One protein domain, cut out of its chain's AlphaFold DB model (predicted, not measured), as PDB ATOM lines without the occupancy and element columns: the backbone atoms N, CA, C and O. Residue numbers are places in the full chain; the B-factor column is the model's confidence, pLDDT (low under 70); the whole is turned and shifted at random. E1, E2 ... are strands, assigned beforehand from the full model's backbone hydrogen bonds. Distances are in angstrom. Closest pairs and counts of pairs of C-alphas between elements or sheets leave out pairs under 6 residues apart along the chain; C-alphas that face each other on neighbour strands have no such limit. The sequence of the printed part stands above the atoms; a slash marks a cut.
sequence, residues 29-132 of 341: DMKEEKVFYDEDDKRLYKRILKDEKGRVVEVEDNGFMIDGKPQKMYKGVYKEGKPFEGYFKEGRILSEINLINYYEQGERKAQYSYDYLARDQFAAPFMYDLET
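This is residues 29 to 132 of the 341 residues of an uncharacterized protein of Myroides phaeus (UniProt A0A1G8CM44). A single large, twisted wall of eight antiparallel strands makes most of this domain, with no helix on either face; a small parallel pair, E4 and E9, sits by one end of its strands. E6 bends sharply, and beyond the bend it forms a long hairpin with E7, while the loop of residues 117 to 123 sticks out. The printed part has 104 residues with ten named strands, E1 to E10 in chain order, and no named helix; the class is all strand. The large sheet's order is E1, E2, E3, E5, E6, E7, E8, E10. The whole is compact, with a radius of gyration of the C-alphas of 14.4 A and spans of 46 by 36 by 25 A.

In the large sheet, E1 is residues 30 to 37, 20.9 A long, beginning at C-alpha 30 (-22.981, -22.651, 28.918). E2 is residues 44 to 51, 21.0 A, and E3 residues 56 to 61. E5 is residues 74 to 79, 17.0 A. E6, residues 82 to 93, is the longest strand by residues, 21.6 A, and bends by 125 degrees at residue 85, where the C-alpha is at (-31.830, -29.241, 14.554). E7 is residues 97 to 104, 23.3 A, and E8 residues 107 to 113, 18.0 A. E10, residues 130 to 132, ends at C-alpha 132 (-46.230, -36.104, 8.582). The small sheet has E4, residues 64 to 66, and E9, residues 126 to 128.

E1, E2 and E3 form a meander, each strand the antiparallel neighbour of the one before, and E5, E6, E7 and E8 form another. N 34 and O 48 of E1 and E2 are 2.9 A apart, and N 47 and O 60 of E2 and E3 are 2.8 A apart, both within hydrogen-bond range. E3 and E5 are antiparallel at 169 degrees, with N 59 and O 76 at 2.8 A. E6 is staggered: residues 82 to 86 pair with E5, N 77 and O 85 at 2.8 A, and residues 86 to 93 pair with E7, N 88 and O 101 at 2.9 A. In the hairpin E7 and E8, N 102 and O 110 are within hydrogen-bond range at 2.8 A, and N 111 and O 132 of E8 and the edge strand E10 are within hydrogen-bond range, also at 2.8 A. E3 runs on into E4 at 81 degrees, and E9 runs on into E10 at 46 degrees. E4 and E9 are parallel at 27 degrees, with N 128 and O 65 at 2.8 A. The edge strands E1 and E10 are apart.

The C-alphas of Asp 29 and Arg 119, the two farthest apart, are 46.1 A apart. The printed part has no cut. The link from E8 to E9, residues 114 to 125, is long. Mean pLDDT of the printed part is 86.8; residues 29 to 31 and 119 to 125 are under 70.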
ATOM      1  N   ASP A  29     -19.259 -22.219  27.058       59.25
ATOM      2  CA  ASP A  29     -20.232 -21.228  26.591       59.25
ATOM      3  C   ASP A  29     -21.605 -21.376  27.288       59.25
ATOM      4  O   ASP A  29     -22.577 -20.702  26.937       59.25
ATOM      5  N   MET A  30     -21.718 -22.295  28.258       64.44
ATOM      6  CA  MET A  30     -22.981 -22.651  28.918       64.44
ATOM      7  C   MET A  30     -23.026 -22.196  30.377       64.44
ATOM      8  O   MET A  30     -22.113 -22.459  31.164       64.44
ATOM      9  N   LYS A  31     -24.133 -21.550  30.757       67.06
ATOM     10  CA  LYS A  31     -24.293 -20.913  32.073       67.06
ATOM     11  C   LYS A  31     -25.227 -21.665  33.010       67.06
ATOM     12  O   LYS A  31     -25.006 -21.635  34.218       67.06
ATOM     13  N   GLU A  32     -26.255 -22.324  32.482       75.69
ATOM     14  CA  GLU A  32     -27.286 -22.965  33.303       75.69
ATOM     15  C   GLU A  32     -27.764 -24.278  32.668       75.69
ATOM     16  O   GLU A  32     -28.043 -24.343  31.470       75.69
ATOM     17  N   GLU A  33     -27.884 -25.312  33.499       87.06
ATOM     18  CA  GLU A  33     -28.478 -26.605  33.163       87.06
ATOM     19  C   GLU A  33     -29.668 -26.839  34.099       87.06
ATOM     20  O   GLU A  33     -29.527 -26.772  35.322       87.06
ATOM     21  N   LYS A  34     -30.848 -27.104  33.530       86.88
ATOM     22  CA  LYS A  34     -32.031 -27.559  34.271       86.88
ATOM     23  C   LYS A  34     -32.302 -29.015  33.942       86.88
ATOM     24  O   LYS A  34     -32.364 -29.381  32.772       86.88
ATOM     25  N   VAL A  35     -32.497 -29.822  34.975       87.06
ATOM     26  CA  VAL A  35     -32.647 -31.272  34.868       87.06
ATOM     27  C   VAL A  35     -33.939 -31.681  35.566       87.06
ATOM     28  O   VAL A  35     -34.201 -31.227  36.678       87.06
ATOM     29  N   PHE A  36     -34.739 -32.514  34.907       84.75
ATOM     30  CA  PHE A  36     -36.015 -33.010  35.411       84.75
ATOM     31  C   PHE A  36     -35.957 -34.530  35.544       84.75
ATOM     32  O   PHE A  36     -35.546 -35.228  34.612       84.75
ATOM     33  N   TYR A  37     -36.380 -35.020  36.703       84.12
ATOM     34  CA  TYR A  37     -36.401 -36.436  37.045       84.12
ATOM     35  C   TYR A  37     -37.832 -36.877  37.305       84.12
ATOM     36  O   TYR A  37     -38.627 -36.092  37.818       84.12
ATOM     37  N   ASP A  38     -38.137 -38.111  36.932       76.56
ATOM     38  CA  ASP A  38     -39.383 -38.770  37.293       76.56
ATOM     39  C   ASP A  38     -39.436 -38.916  38.823       76.56
ATOM     40  O   ASP A  38     -38.405 -39.170  39.459       76.56
ATOM     41  N   GLU A  39     -40.597 -38.667  39.427       77.94
ATOM     42  CA  GLU A  39     -40.729 -38.646  40.887       77.94
ATOM     43  C   GLU A  39     -40.570 -40.044  41.498       77.94
ATOM     44  O   GLU A  39     -40.023 -40.164  42.600       77.94
ATOM     45  N   ASP A  40     -40.963 -41.088  40.766       78.94
ATOM     46  CA  ASP A  40     -41.039 -42.451  41.284       78.94
ATOM     47  C   ASP A  40     -39.694 -43.181  41.180       78.94
ATOM     48  O   ASP A  40     -39.214 -43.766  42.157       78.94
ATOM     49  N   ASP A  41     -39.046 -43.134  40.010       79.81
ATOM     50  CA  ASP A  41     -37.816 -43.895  39.737       79.81
ATOM     51  C   ASP A  41     -36.545 -43.030  39.656       79.81
ATOM     52  O   ASP A  41     -35.434 -43.555  39.507       79.81
ATOM     53  N   LYS A  42     -36.682 -41.702  39.797       79.69
ATOM     54  CA  LYS A  42     -35.596 -40.715  39.669       79.69
ATOM     55  C   LYS A  42     -34.852 -40.798  38.337       79.69
ATOM     56  O   LYS A  42     -33.691 -40.385  38.245       79.69
ATOM     57  N   ARG A  43     -35.481 -41.318  37.285       81.31
ATOM     58  CA  ARG A  43     -34.915 -41.344  35.938       81.31
ATOM     59  C   ARG A  43     -34.966 -39.947  35.342       81.31
ATOM     60  O   ARG A  43     -35.988 -39.267  35.375       81.31
ATOM     61  N   LEU A  44     -33.849 -39.517  34.761       81.88
ATOM     62  CA  LEU A  44     -33.790 -38.290  33.972       81.88
ATOM     63  C   LEU A  44     -34.769 -38.400  32.802       81.88
ATOM     64  O   LEU A  44     -34.592 -39.288  31.962       81.88
ATOM     65  N   TYR A  45     -35.741 -37.490  32.723       84.38
ATOM     66  CA  TYR A  45     -36.656 -37.443  31.581       84.38
ATOM     67  C   TYR A  45     -36.541 -36.200  30.712       84.38
ATOM     68  O   TYR A  45     -36.939 -36.226  29.547       84.38
ATOM     69  N   LYS A  46     -35.963 -35.117  31.245       90.25
ATOM     70  CA  LYS A  46     -35.722 -33.903  30.471       90.25
ATOM     71  C   LYS A  46     -34.499 -33.138  30.959       90.25
ATOM     72  O   LYS A  46     -34.305 -32.963  32.160       90.25
ATOM     73  N   ARG A  47     -33.711 -32.611  30.027       92.88
ATOM     74  CA  ARG A  47     -32.617 -31.667  30.281       92.88
ATOM     75  C   ARG A  47     -32.805 -30.430  29.411       92.88
ATOM     76  O   ARG A  47     -33.166 -30.542  28.246       92.88
ATOM     77  N   ILE A  48     -32.568 -29.249  29.971       93.31
ATOM     78  CA  ILE A  48     -32.597 -27.969  29.256       93.31
ATOM     79  C   ILE A  48     -31.287 -27.241  29.531       93.31
ATOM     80  O   ILE A  48     -30.954 -26.964  30.684       93.31
ATOM     81  N   LEU A  49     -30.577 -26.890  28.467       92.69
ATOM     82  CA  LEU A  49     -29.314 -26.164  28.508       92.69
ATOM     83  C   LEU A  49     -29.535 -24.725  28.049       92.69
ATOM     84  O   LEU A  49     -30.230 -24.478  27.057       92.69
ATOM     85  N   LYS A  50     -28.942 -23.771  28.771       92.25
ATOM     86  CA  LYS A  50     -29.032 -22.340  28.467       92.25
ATOM     87  C   LYS A  50     -27.665 -21.673  28.336       92.25
ATOM     88  O   LYS A  50     -26.725 -21.983  29.074       92.25
ATOM     89  N   ASP A  51     -27.592 -20.704  27.427       89.00
ATOM     90  CA  ASP A  51     -26.410 -19.864  27.227       89.00
ATOM     91  C   ASP A  51     -26.234 -18.800  28.324       89.00
ATOM     92  O   ASP A  51     -27.054 -18.643  29.234       89.00
ATOM     93  N   GLU A  52     -25.159 -18.016  28.223       85.75
ATOM     94  CA  GLU A  52     -24.843 -16.935  29.164       85.75
ATOM     95  C   GLU A  52     -25.927 -15.852  29.291       85.75
ATOM     96  O   GLU A  52     -26.057 -15.206  30.343       85.75
ATOM     97  N   LYS A  53     -26.731 -15.683  28.236       86.31
ATOM     98  CA  LYS A  53     -27.855 -14.745  28.153       86.31
ATOM     99  C   LYS A  53     -29.164 -15.365  28.661       86.31
ATOM    100  O   LYS A  53     -30.191 -14.694  28.645       86.31
ATOM    101  N   GLY A  54     -29.138 -16.616  29.127       86.00
ATOM    102  CA  GLY A  54     -30.296 -17.340  29.650       86.00
ATOM    103  C   GLY A  54     -31.228 -17.905  28.573       86.00
ATOM    104  O   GLY A  54     -32.332 -18.348  28.907       86.00
ATOM    105  N   ARG A  55     -30.814 -17.900  27.301       89.50
ATOM    106  CA  ARG A  55     -31.584 -18.452  26.177       89.50
ATOM    107  C   ARG A  55     -31.393 -19.960  26.121       89.50
ATOM    108  O   ARG A  55     -30.278 -20.433  26.313       89.50
ATOM    109  N   VAL A  56     -32.460 -20.704  25.838       91.94
ATOM    110  CA  VAL A  56     -32.365 -22.155  25.625       91.94
ATOM    111  C   VAL A  56     -31.564 -22.411  24.351       91.94
ATOM    112  O   VAL A  56     -31.860 -21.817  23.316       91.94
ATOM    113  N   VAL A  57     -30.546 -23.261  24.448       95.38
ATOM    114  CA  VAL A  57     -29.687 -23.663  23.322       95.38
ATOM    115  C   VAL A  57     -29.855 -25.129  22.966       95.38
ATOM    116  O   VAL A  57     -29.702 -25.490  21.806       95.38
ATOM    117  N   GLU A  58     -30.222 -25.966  23.934       96.38
ATOM    118  CA  GLU A  58     -30.423 -27.393  23.714       96.38
ATOM    119  C   GLU A  58     -31.462 -27.940  24.701       96.38
ATOM    120  O   GLU A  58     -31.557 -27.495  25.851       96.38
ATOM    121  N   VAL A  59     -32.256 -28.898  24.234       95.44
ATOM    122  CA  VAL A  59     -33.190 -29.692  25.027       95.44
ATOM    123  C   VAL A  59     -32.945 -31.170  24.751       95.44
ATOM    124  O   VAL A  59     -32.732 -31.567  23.609       95.44
ATOM    125  N   GLU A  60     -32.986 -31.985  25.795       94.94
ATOM    126  CA  GLU A  60     -32.998 -33.440  25.704       94.94
ATOM    127  C   GLU A  60     -34.265 -33.961  26.403       94.94
ATOM    128  O   GLU A  60     -34.591 -33.478  27.486       94.94
ATOM    129  N   ASP A  61     -35.001 -34.903  25.807       91.62
ATOM    130  CA  ASP A  61     -36.304 -35.371  26.313       91.62
ATOM    131  C   ASP A  61     -36.523 -36.866  25.987       91.62
ATOM    132  O   ASP A  61     -36.199 -37.309  24.887       91.62
ATOM    133  N   ASN A  62     -37.020 -37.670  26.935       89.19
ATOM    134  CA  ASN A  62     -37.433 -39.073  26.704       89.19
ATOM    135  C   ASN A  62     -38.877 -39.355  27.126       89.19
ATOM    136  O   ASN A  62     -39.280 -40.513  27.212       89.19
ATOM    137  N   GLY A  63     -39.670 -38.314  27.375       86.94
ATOM    138  CA  GLY A  63     -41.084 -38.453  27.712       86.94
ATOM    139  C   GLY A  63     -41.961 -38.872  26.525       86.94
ATOM    140  O   GLY A  63     -43.178 -38.763  26.614       86.94
ATOM    141  N   PHE A  64     -41.366 -39.267  25.400       88.44
ATOM    142  CA  PHE A  64     -42.033 -39.768  24.204       88.44
ATOM    143  C   PHE A  64     -41.129 -40.763  23.476       88.44
ATOM    144  O   PHE A  64     -39.909 -40.752  23.653       88.44
ATOM    145  N   MET A  65     -41.730 -41.599  22.633       90.44
ATOM    146  CA  MET A  65     -41.027 -42.491  21.720       90.44
ATOM    147  C   MET A  65     -41.600 -42.330  20.314       90.44
ATOM    148  O   MET A  65     -42.810 -42.257  20.167       90.44
ATOM    149  N   ILE A  66     -40.748 -42.263  19.294       92.75
ATOM    150  CA  ILE A  66     -41.166 -42.208  17.892       92.75
ATOM    151  C   ILE A  66     -41.005 -43.606  17.304       92.75
ATOM    152  O   ILE A  66     -39.897 -44.157  17.334       92.75
ATOM    153  N   ASP A  67     -42.093 -44.168  16.783       89.06
ATOM    154  CA  ASP A  67     -42.048 -45.464  16.117       89.06
ATOM    155  C   ASP A  67     -41.168 -45.398  14.859       89.06
ATOM    156  O   ASP A  67     -41.027 -44.364  14.204       89.06
ATOM    157  N   GLY A  68     -40.451 -46.482  14.577       88.31
ATOM    158  CA  GLY A  68     -39.438 -46.538  13.519       88.31
ATOM    159  C   GLY A  68     -38.157 -45.719  13.773       88.31
ATOM    160  O   GLY A  68     -37.157 -45.950  13.092       88.31
ATOM    161  N   LYS A  69     -38.126 -44.807  14.761       92.62
ATOM    162  CA  LYS A  69     -36.938 -44.010  15.141       92.62
ATOM    163  C   LYS A  69     -36.698 -43.976  16.666       92.62
ATOM    164  O   LYS A  69     -36.482 -42.892  17.214       92.62
ATOM    165  N   PRO A  70     -36.690 -45.124  17.375       91.44
ATOM    166  CA  PRO A  70     -36.579 -45.142  18.829       91.44
ATOM    167  C   PRO A  70     -35.223 -44.607  19.308       91.44
ATOM    168  O   PRO A  70     -34.159 -45.069  18.890       91.44
ATOM    169  N   GLN A  71     -35.256 -43.660  20.245       92.06
ATOM    170  CA  GLN A  71     -34.073 -43.116  20.912       92.06
ATOM    171  C   GLN A  71     -34.237 -43.167  22.428       92.06
ATOM    172  O   GLN A  71     -35.334 -43.014  22.960       92.06
ATOM    173  N   LYS A  72     -33.119 -43.336  23.145       88.75
ATOM    174  CA  LYS A  72     -33.105 -43.229  24.616       88.75
ATOM    175  C   LYS A  72     -33.400 -41.810  25.099       88.75
ATOM    176  O   LYS A  72     -33.842 -41.634  26.228       88.75
ATOM    177  N   MET A  73     -33.056 -40.819  24.281       91.06
ATOM    178  CA  MET A  73     -33.157 -39.401  24.583       91.06
ATOM    179  C   MET A  73     -33.155 -38.645  23.255       91.06
ATOM    180  O   MET A  73     -32.183 -38.734  22.506       91.06
ATOM    181  N   TYR A  74     -34.229 -37.922  22.968       95.25
ATOM    182  CA  TYR A  74     -34.354 -37.095  21.776       95.25
ATOM    183  C   TYR A  74     -33.767 -35.724  22.067       95.25
ATOM    184  O   TYR A  74     -34.062 -35.132  23.106       95.25
ATOM    185  N   LYS A  75     -32.928 -35.224  21.163       96.88
ATOM    186  CA  LYS A  75     -32.259 -33.930  21.315       96.88
ATOM    187  C   LYS A  75     -32.823 -32.905  20.347       96.88
ATOM    188  O   LYS A  75     -33.130 -33.257  19.211       96.88
ATOM    189  N   GLY A  76     -32.889 -31.654  20.782       97.50
ATOM    190  CA  GLY A  76     -33.223 -30.494  19.965       97.50
ATOM    191  C   GLY A  76     -32.270 -29.338  20.260       97.50
ATOM    192  O   GLY A  76     -32.045 -29.003  21.419       97.50
ATOM    193  N   VAL A  77     -31.708 -28.723  19.223       97.75
ATOM    194  CA  VAL A  77     -30.796 -27.575  19.292       97.75
ATOM    195  C   VAL A  77     -31.496 -26.327  18.771       97.75
ATOM    196  O   VAL A  77     -32.058 -26.318  17.674       97.75
ATOM    197  N   TYR A  78     -31.421 -25.250  19.545       96.44
ATOM    198  CA  TYR A  78     -31.957 -23.948  19.175       96.44
ATOM    199  C   TYR A  78     -30.866 -23.064  18.567       96.44
ATOM    200  O   TYR A  78     -29.753 -22.977  19.086       96.44
ATOM    201  N   LYS A  79     -31.214 -22.318  17.516       95.06
ATOM    202  CA  LYS A  79     -30.392 -21.239  16.961       95.06
ATOM    203  C   LYS A  79     -31.190 -19.946  17.021       95.06
ATOM    204  O   LYS A  79     -32.322 -19.885  16.558       95.06
ATOM    205  N   GLU A  80     -30.622 -18.927  17.665       91.56
ATOM    206  CA  GLU A  80     -31.288 -17.627  17.868       91.56
ATOM    207  C   GLU A  80     -32.662 -17.735  18.560       91.56
ATOM    208  O   GLU A  80     -33.560 -16.930  18.332       91.56
ATOM    209  N   GLY A  81     -32.822 -18.732  19.438       90.38
ATOM    210  CA  GLY A  81     -34.065 -18.971  20.174       90.38
ATOM    211  C   GLY A  81     -35.160 -19.682  19.375       90.38
ATOM    212  O   GLY A  81     -36.262 -19.831  19.893       90.38
ATOM    213  N   LYS A  82     -34.874 -20.140  18.151       94.94
ATOM    214  CA  LYS A  82     -35.793 -20.933  17.321       94.94
ATOM    215  C   LYS A  82     -35.289 -22.374  17.168       94.94
ATOM    216  O   LYS A  82     -34.069 -22.564  17.188       94.94
ATOM    217  N   PRO A  83     -36.181 -23.370  17.014       97.00
ATOM    218  CA  PRO A  83     -35.787 -24.728  16.644       97.00
ATOM    219  C   PRO A  83     -34.895 -24.725  15.400       97.00
ATOM    220  O   PRO A  83     -35.179 -24.015  14.434       97.00
ATOM    221  N   PHE A  84     -33.798 -25.480  15.437       97.69
ATOM    222  CA  PHE A  84     -32.844 -25.544  14.331       97.69
ATOM    223  C   PHE A  84     -32.534 -26.979  13.909       97.69
ATOM    224  O   PHE A  84     -32.626 -27.290  12.729       97.69
ATOM    225  N   GLU A  85     -32.205 -27.856  14.853       98.25
ATOM    226  CA  GLU A  85     -31.830 -29.241  14.554       98.25
ATOM    227  C   GLU A  85     -32.416 -30.180  15.608       98.25
ATOM    228  O   GLU A  85     -32.293 -29.902  16.800       98.25
ATOM    229  N   GLY A  86     -33.026 -31.290  15.200       97.81
ATOM    230  CA  GLY A  86     -33.541 -32.305  16.120       97.81
ATOM    231  C   GLY A  86     -35.026 -32.162  16.464       97.81
ATOM    232  O   GLY A  86     -35.811 -31.650  15.669       97.81
ATOM    233  N   TYR A  87     -35.423 -32.681  17.627       97.50
ATOM    234  CA  TYR A  87     -36.819 -32.929  18.000       97.50
ATOM    235  C   TYR A  87     -37.327 -31.963  19.069       97.50
ATOM    236  O   TYR A  87     -36.651 -31.707  20.067       97.50
ATOM    237  N   PHE A  88     -38.557 -31.479  18.893       96.38
ATOM    238  CA  PHE A  88     -39.172 -30.481  19.762       96.38
ATOM    239  C   PHE A  88     -40.650 -30.794  19.994       96.38
ATOM    240  O   PHE A  88     -41.384 -31.079  19.052       96.38
ATOM    241  N   LYS A  89     -41.102 -30.698  21.249       93.31
ATOM    242  CA  LYS A  89     -42.531 -30.702  21.599       93.31
ATOM    243  C   LYS A  89     -43.121 -29.337  21.256       93.31
ATOM    244  O   LYS A  89     -42.833 -28.364  21.953       93.31
ATOM    245  N   GLU A  90     -43.920 -29.266  20.202       90.81
ATOM    246  CA  GLU A  90     -44.496 -28.022  19.692       90.81
ATOM    247  C   GLU A  90     -45.904 -28.259  19.153       90.81
ATOM    248  O   GLU A  90     -46.088 -28.969  18.167       90.81
ATOM    249  N   GLY A  91     -46.888 -27.604  19.769       84.75
ATOM    250  CA  GLY A  91     -48.300 -27.843  19.487       84.75
ATOM    251  C   GLY A  91     -48.866 -28.995  20.311       84.75
ATOM    252  O   GLY A  91     -48.129 -29.787  20.913       84.75
ATOM    253  N   ARG A  92     -50.194 -29.041  20.376       84.88
ATOM    254  CA  ARG A  92     -50.959 -30.084  21.054       84.88
ATOM    255  C   ARG A  92     -52.204 -30.420  20.244       84.88
ATOM    256  O   ARG A  92     -52.582 -29.645  19.372       84.88
ATOM    257  N   ILE A  93     -52.773 -31.581  20.528       80.38
ATOM    258  CA  ILE A  93     -54.107 -32.000  20.105       80.38
ATOM    259  C   ILE A  93     -54.879 -32.422  21.354       80.38
ATOM    260  O   ILE A  93     -54.277 -32.948  22.300       80.38
ATOM    261  N   LEU A  94     -56.195 -32.199  21.361       75.69
ATOM    262  CA  LEU A  94     -57.066 -32.498  22.506       75.69
ATOM    263  C   LEU A  94     -56.551 -31.853  23.807       75.69
ATOM    264  O   LEU A  94     -56.614 -32.454  24.873       75.69
ATOM    265  N   SER A  95     -55.954 -30.661  23.705       73.94
ATOM    266  CA  SER A  95     -55.337 -29.868  24.781       73.94
ATOM    267  C   SER A  95     -54.185 -30.516  25.576       73.94
ATOM    268  O   SER A  95     -53.443 -29.811  26.273       73.94
ATOM    269  N   GLU A  96     -53.954 -31.822  25.436       78.12
ATOM    270  CA  GLU A  96     -53.067 -32.602  26.309       78.12
ATOM    271  C   GLU A  96     -51.958 -33.347  25.557       78.12
ATOM    272  O   GLU A  96     -50.833 -33.467  26.056       78.12
ATOM    273  N   ILE A  97     -52.232 -33.816  24.341       82.81
ATOM    274  CA  ILE A  97     -51.314 -34.680  23.599       82.81
ATOM    275  C   ILE A  97     -50.374 -33.791  22.792       82.81
ATOM    276  O   ILE A  97     -50.802 -33.076  21.894       82.81
ATOM    277  N   ASN A  98     -49.082 -33.797  23.121       88.69
ATOM    278  CA  ASN A  98     -48.105 -32.974  22.403       88.69
ATOM    279  C   ASN A  98     -47.927 -33.468  20.964       88.69
ATOM    280  O   ASN A  98     -48.109 -34.643  20.689       88.69
ATOM    281  N   LEU A  99     -47.512 -32.581  20.066       91.88
ATOM    282  CA  LEU A  99     -46.978 -32.956  18.757       91.88
ATOM    283  C   LEU A  99     -45.453 -32.842  18.791       91.88
ATOM    284  O   LEU A  99     -44.904 -31.950  19.447       91.88
ATOM    285  N   ILE A 100     -44.761 -33.747  18.097       95.06
ATOM    286  CA  ILE A 100     -43.296 -33.751  18.052       95.06
ATOM    287  C   ILE A 100     -42.830 -33.299  16.673       95.06
ATOM    288  O   ILE A 100     -42.974 -34.027  15.700       95.06
ATOM    289  N   ASN A 101     -42.222 -32.125  16.571       96.94
ATOM    290  CA  ASN A 101     -41.638 -31.638  15.325       96.94
ATOM    291  C   ASN A 101     -40.161 -32.039  15.229       96.94
ATOM    292  O   ASN A 101     -39.427 -31.936  16.212       96.94
ATOM    293  N   TYR A 102     -39.718 -32.438  14.038       97.75
ATOM    294  CA  TYR A 102     -38.310 -32.637  13.697       97.75
ATOM    295  C   TYR A 102     -37.850 -31.572  12.700       97.75
ATOM    296  O   TYR A 102     -38.483 -31.372  11.656       97.75
ATOM    297  N   TYR A 103     -36.747 -30.903  13.032       98.31
ATOM    298  CA  TYR A 103     -36.129 -29.857  12.225       98.31
ATOM    299  C   TYR A 103     -34.742 -30.271  11.753       98.31
ATOM    300  O   TYR A 103     -33.988 -30.892  12.500       98.31
ATOM    301  N   GLU A 104     -34.404 -29.835  10.546       98.00
ATOM    302  CA  GLU A 104     -33.060 -29.901   9.984       98.00
ATOM    303  C   GLU A 104     -32.721 -28.516   9.428       98.00
ATOM    304  O   GLU A 104     -33.474 -27.957   8.626       98.00
ATOM    305  N   GLN A 105     -31.614 -27.930   9.889       96.62
ATOM    306  CA  GLN A 105     -31.166 -26.587   9.486       96.62
ATOM    307  C   GLN A 105     -32.222 -25.463   9.626       96.62
ATOM    308  O   GLN A 105     -32.194 -24.469   8.900       96.62
ATOM    309  N   GLY A 106     -33.134 -25.578  10.593       96.31
ATOM    310  CA  GLY A 106     -34.206 -24.608  10.847       96.31
ATOM    311  C   GLY A 106     -35.476 -24.832  10.032       96.31
ATOM    312  O   GLY A 106     -36.448 -24.100  10.218       96.31
ATOM    313  N   GLU A 107     -35.514 -25.851   9.177       97.00
ATOM    314  CA  GLU A 107     -36.710 -26.237   8.436       97.00
ATOM    315  C   GLU A 107     -37.377 -27.444   9.088       97.00
ATOM    316  O   GLU A 107     -36.728 -28.460   9.335       97.00
ATOM    317  N   ARG A 108     -38.691 -27.366   9.332       97.56
ATOM    318  CA  ARG A 108     -39.464 -28.528   9.784       97.56
ATOM    319  C   ARG A 108     -39.504 -29.554   8.654       97.56
ATOM    320  O   ARG A 108     -40.003 -29.239   7.577       97.56
ATOM    321  N   LYS A 109     -38.996 -30.761   8.909       97.94
ATOM    322  CA  LYS A 109     -38.982 -31.885   7.955       97.94
ATOM    323  C   LYS A 109     -40.046 -32.924   8.269       97.94
ATOM    324  O   LYS A 109     -40.602 -33.517   7.351       97.94
ATOM    325  N   ALA A 110     -40.348 -33.119   9.550       97.38
ATOM    326  CA  ALA A 110     -41.398 -34.031   9.974       97.38
ATOM    327  C   ALA A 110     -42.151 -33.510  11.201       97.38
ATOM    328  O   ALA A 110     -41.628 -32.714  11.984       97.38
ATOM    329  N   GLN A 111     -43.374 -33.987  11.369       96.81
ATOM    330  CA  GLN A 111     -44.134 -33.921  12.606       96.81
ATOM    331  C   GLN A 111     -44.625 -35.326  12.925       96.81
ATOM    332  O   GLN A 111     -45.114 -36.016  12.036       96.81
ATOM    333  N   TYR A 112     -44.495 -35.733  14.177       94.50
ATOM    334  CA  TYR A 112     -44.989 -37.004  14.667       94.50
ATOM    335  C   TYR A 112     -46.168 -36.761  15.593       94.50
ATOM    336  O   TYR A 112     -46.138 -35.870  16.452       94.50
ATOM    337  N   SER A 113     -47.195 -37.572  15.406       90.81
ATOM    338  CA  SER A 113     -48.445 -37.549  16.151       90.81
ATOM    339  C   SER A 113     -48.819 -38.960  16.601       90.81
ATOM    340  O   SER A 113     -48.088 -39.921  16.366       90.81
ATOM    341  N   TYR A 114     -49.963 -39.055  17.262       83.81
ATOM    342  CA  TYR A 114     -50.462 -40.254  17.911       83.81
ATOM    343  C   TYR A 114     -51.864 -40.572  17.387       83.81
ATOM    344  O   TYR A 114     -52.707 -39.667  17.309       83.81
ATOM    345  N   ASP A 115     -52.132 -41.830  17.026       80.88
ATOM    346  CA  ASP A 115     -53.494 -42.261  16.707       80.88
ATOM    347  C   ASP A 115     -54.319 -42.442  17.992       80.88
ATOM    348  O   ASP A 115     -54.382 -43.518  18.582       80.88
ATOM    349  N   TYR A 116     -54.978 -41.370  18.436       79.81
ATOM    350  CA  TYR A 116     -55.741 -41.378  19.688       79.81
ATOM    351  C   TYR A 116     -56.981 -42.273  19.694       79.81
ATOM    352  O   TYR A 116     -57.560 -42.488  20.759       79.81
ATOM    353  N   LEU A 117     -57.394 -42.812  18.545       77.44
ATOM    354  CA  LEU A 117     -58.469 -43.799  18.488       77.44
ATOM    355  C   LEU A 117     -57.960 -45.236  18.646       77.44
ATOM    356  O   LEU A 117     -58.762 -46.141  18.898       77.44
ATOM    357  N   ALA A 118     -56.649 -45.470  18.534       73.38
ATOM    358  CA  ALA A 118     -56.058 -46.772  18.798       73.38
ATOM    359  C   ALA A 118     -56.078 -47.054  20.315       73.38
ATOM    360  O   ALA A 118     -55.389 -46.417  21.108       73.38
ATOM    361  N   ARG A 119     -56.909 -48.021  20.731       52.91
ATOM    362  CA  ARG A 119     -57.317 -48.268  22.132       52.91
ATOM    363  C   ARG A 119     -56.220 -48.705  23.116       52.91
ATOM    364  O   ARG A 119     -56.493 -48.729  24.314       52.91
ATOM    365  N   ASP A 120     -55.006 -49.007  22.667       56.81
ATOM    366  CA  ASP A 120     -54.044 -49.771  23.479       56.81
ATOM    367  C   ASP A 120     -52.855 -48.956  24.027       56.81
ATOM    368  O   ASP A 120     -51.979 -49.516  24.683       56.81
ATOM    369  N   GLN A 121     -52.793 -47.640  23.795       54.81
ATOM    370  CA  GLN A 121     -51.544 -46.876  23.949       54.81
ATOM    371  C   GLN A 121     -51.540 -45.798  25.060       54.81
ATOM    372  O   GLN A 121     -50.685 -44.917  25.073       54.81
ATOM    373  N   PHE A 122     -52.415 -45.888  26.072       58.34
ATOM    374  CA  PHE A 122     -52.361 -44.987  27.246       58.34
ATOM    375  C   PHE A 122     -51.184 -45.265  28.210       58.34
ATOM    376  O   PHE A 122     -51.093 -44.656  29.276       58.34
ATOM    377  N   ALA A 123     -50.283 -46.191  27.871       61.28
ATOM    378  CA  ALA A 123     -49.095 -46.477  28.664       61.28
ATOM    379  C   ALA A 123     -47.959 -45.509  28.298       61.28
ATOM    380  O   ALA A 123     -47.563 -45.404  27.141       61.28
ATOM    381  N   ALA A 124     -47.404 -44.822  29.297       62.59
ATOM    382  CA  ALA A 124     -46.205 -44.013  29.108       62.59
ATOM    383  C   ALA A 124     -44.964 -44.908  28.860       62.59
ATOM    384  O   ALA A 124     -44.819 -45.942  29.517       62.59
ATOM    385  N   PRO A 125     -44.016 -44.500  27.990       68.00
ATOM    386  CA  PRO A 125     -44.041 -43.285  27.175       68.00
ATOM    387  C   PRO A 125     -45.037 -43.395  26.014       68.00
ATOM    388  O   PRO A 125     -45.132 -44.444  25.385       68.00
ATOM    389  N   PHE A 126     -45.712 -42.285  25.693       73.12
ATOM    390  CA  PHE A 126     -46.559 -42.207  24.503       73.12
ATOM    391  C   PHE A 126     -45.743 -42.566  23.257       73.12
ATOM    392  O   PHE A 126     -44.663 -41.998  23.032       73.12
ATOM    393  N   MET A 127     -46.262 -43.506  22.472       84.06
ATOM    394  CA  MET A 127     -45.672 -43.936  21.213       84.06
ATOM    395  C   MET A 127     -46.288 -43.123  20.077       84.06
ATOM    396  O   MET A 127     -47.496 -43.093  19.905       84.06
ATOM    397  N   TYR A 128     -45.449 -42.414  19.336       89.06
ATOM    398  CA  TYR A 128     -45.842 -41.584  18.208       89.06
ATOM    399  C   TYR A 128     -45.610 -42.383  16.932       89.06
ATOM    400  O   TYR A 128     -44.463 -42.577  16.526       89.06
ATOM    401  N   ASP A 129     -46.694 -42.873  16.346       87.25
ATOM    402  CA  ASP A 129     -46.723 -43.846  15.250       87.25
ATOM    403  C   ASP A 129     -47.161 -43.246  13.905       87.25
ATOM    404  O   ASP A 129     -47.072 -43.894  12.862       87.25
ATOM    405  N   LEU A 130     -47.581 -41.981  13.903       91.88
ATOM    406  CA  LEU A 130     -47.991 -41.261  12.704       91.88
ATOM    407  C   LEU A 130     -46.953 -40.194  12.345       91.88
ATOM    408  O   LEU A 130     -46.668 -39.314  13.155       91.88
ATOM    409  N   GLU A 131     -46.412 -40.248  11.125       95.56
ATOM    410  CA  GLU A 131     -45.454 -39.273  10.586       95.56
ATOM    411  C   GLU A 131     -46.098 -38.409   9.493       95.56
ATOM    412  O   GLU A 131     -46.747 -38.903   8.568       95.56
ATOM    413  N   THR A 132     -45.850 -37.105   9.578       97.44
ATOM    414  CA  THR A 132     -46.230 -36.104   8.582       97.44
ATOM    415  C   THR A 132     -44.985 -35.428   8.055       97.44
ATOM    416  O   THR A 132     -44.238 -34.815   8.815       97.44
TER     417      THR A 132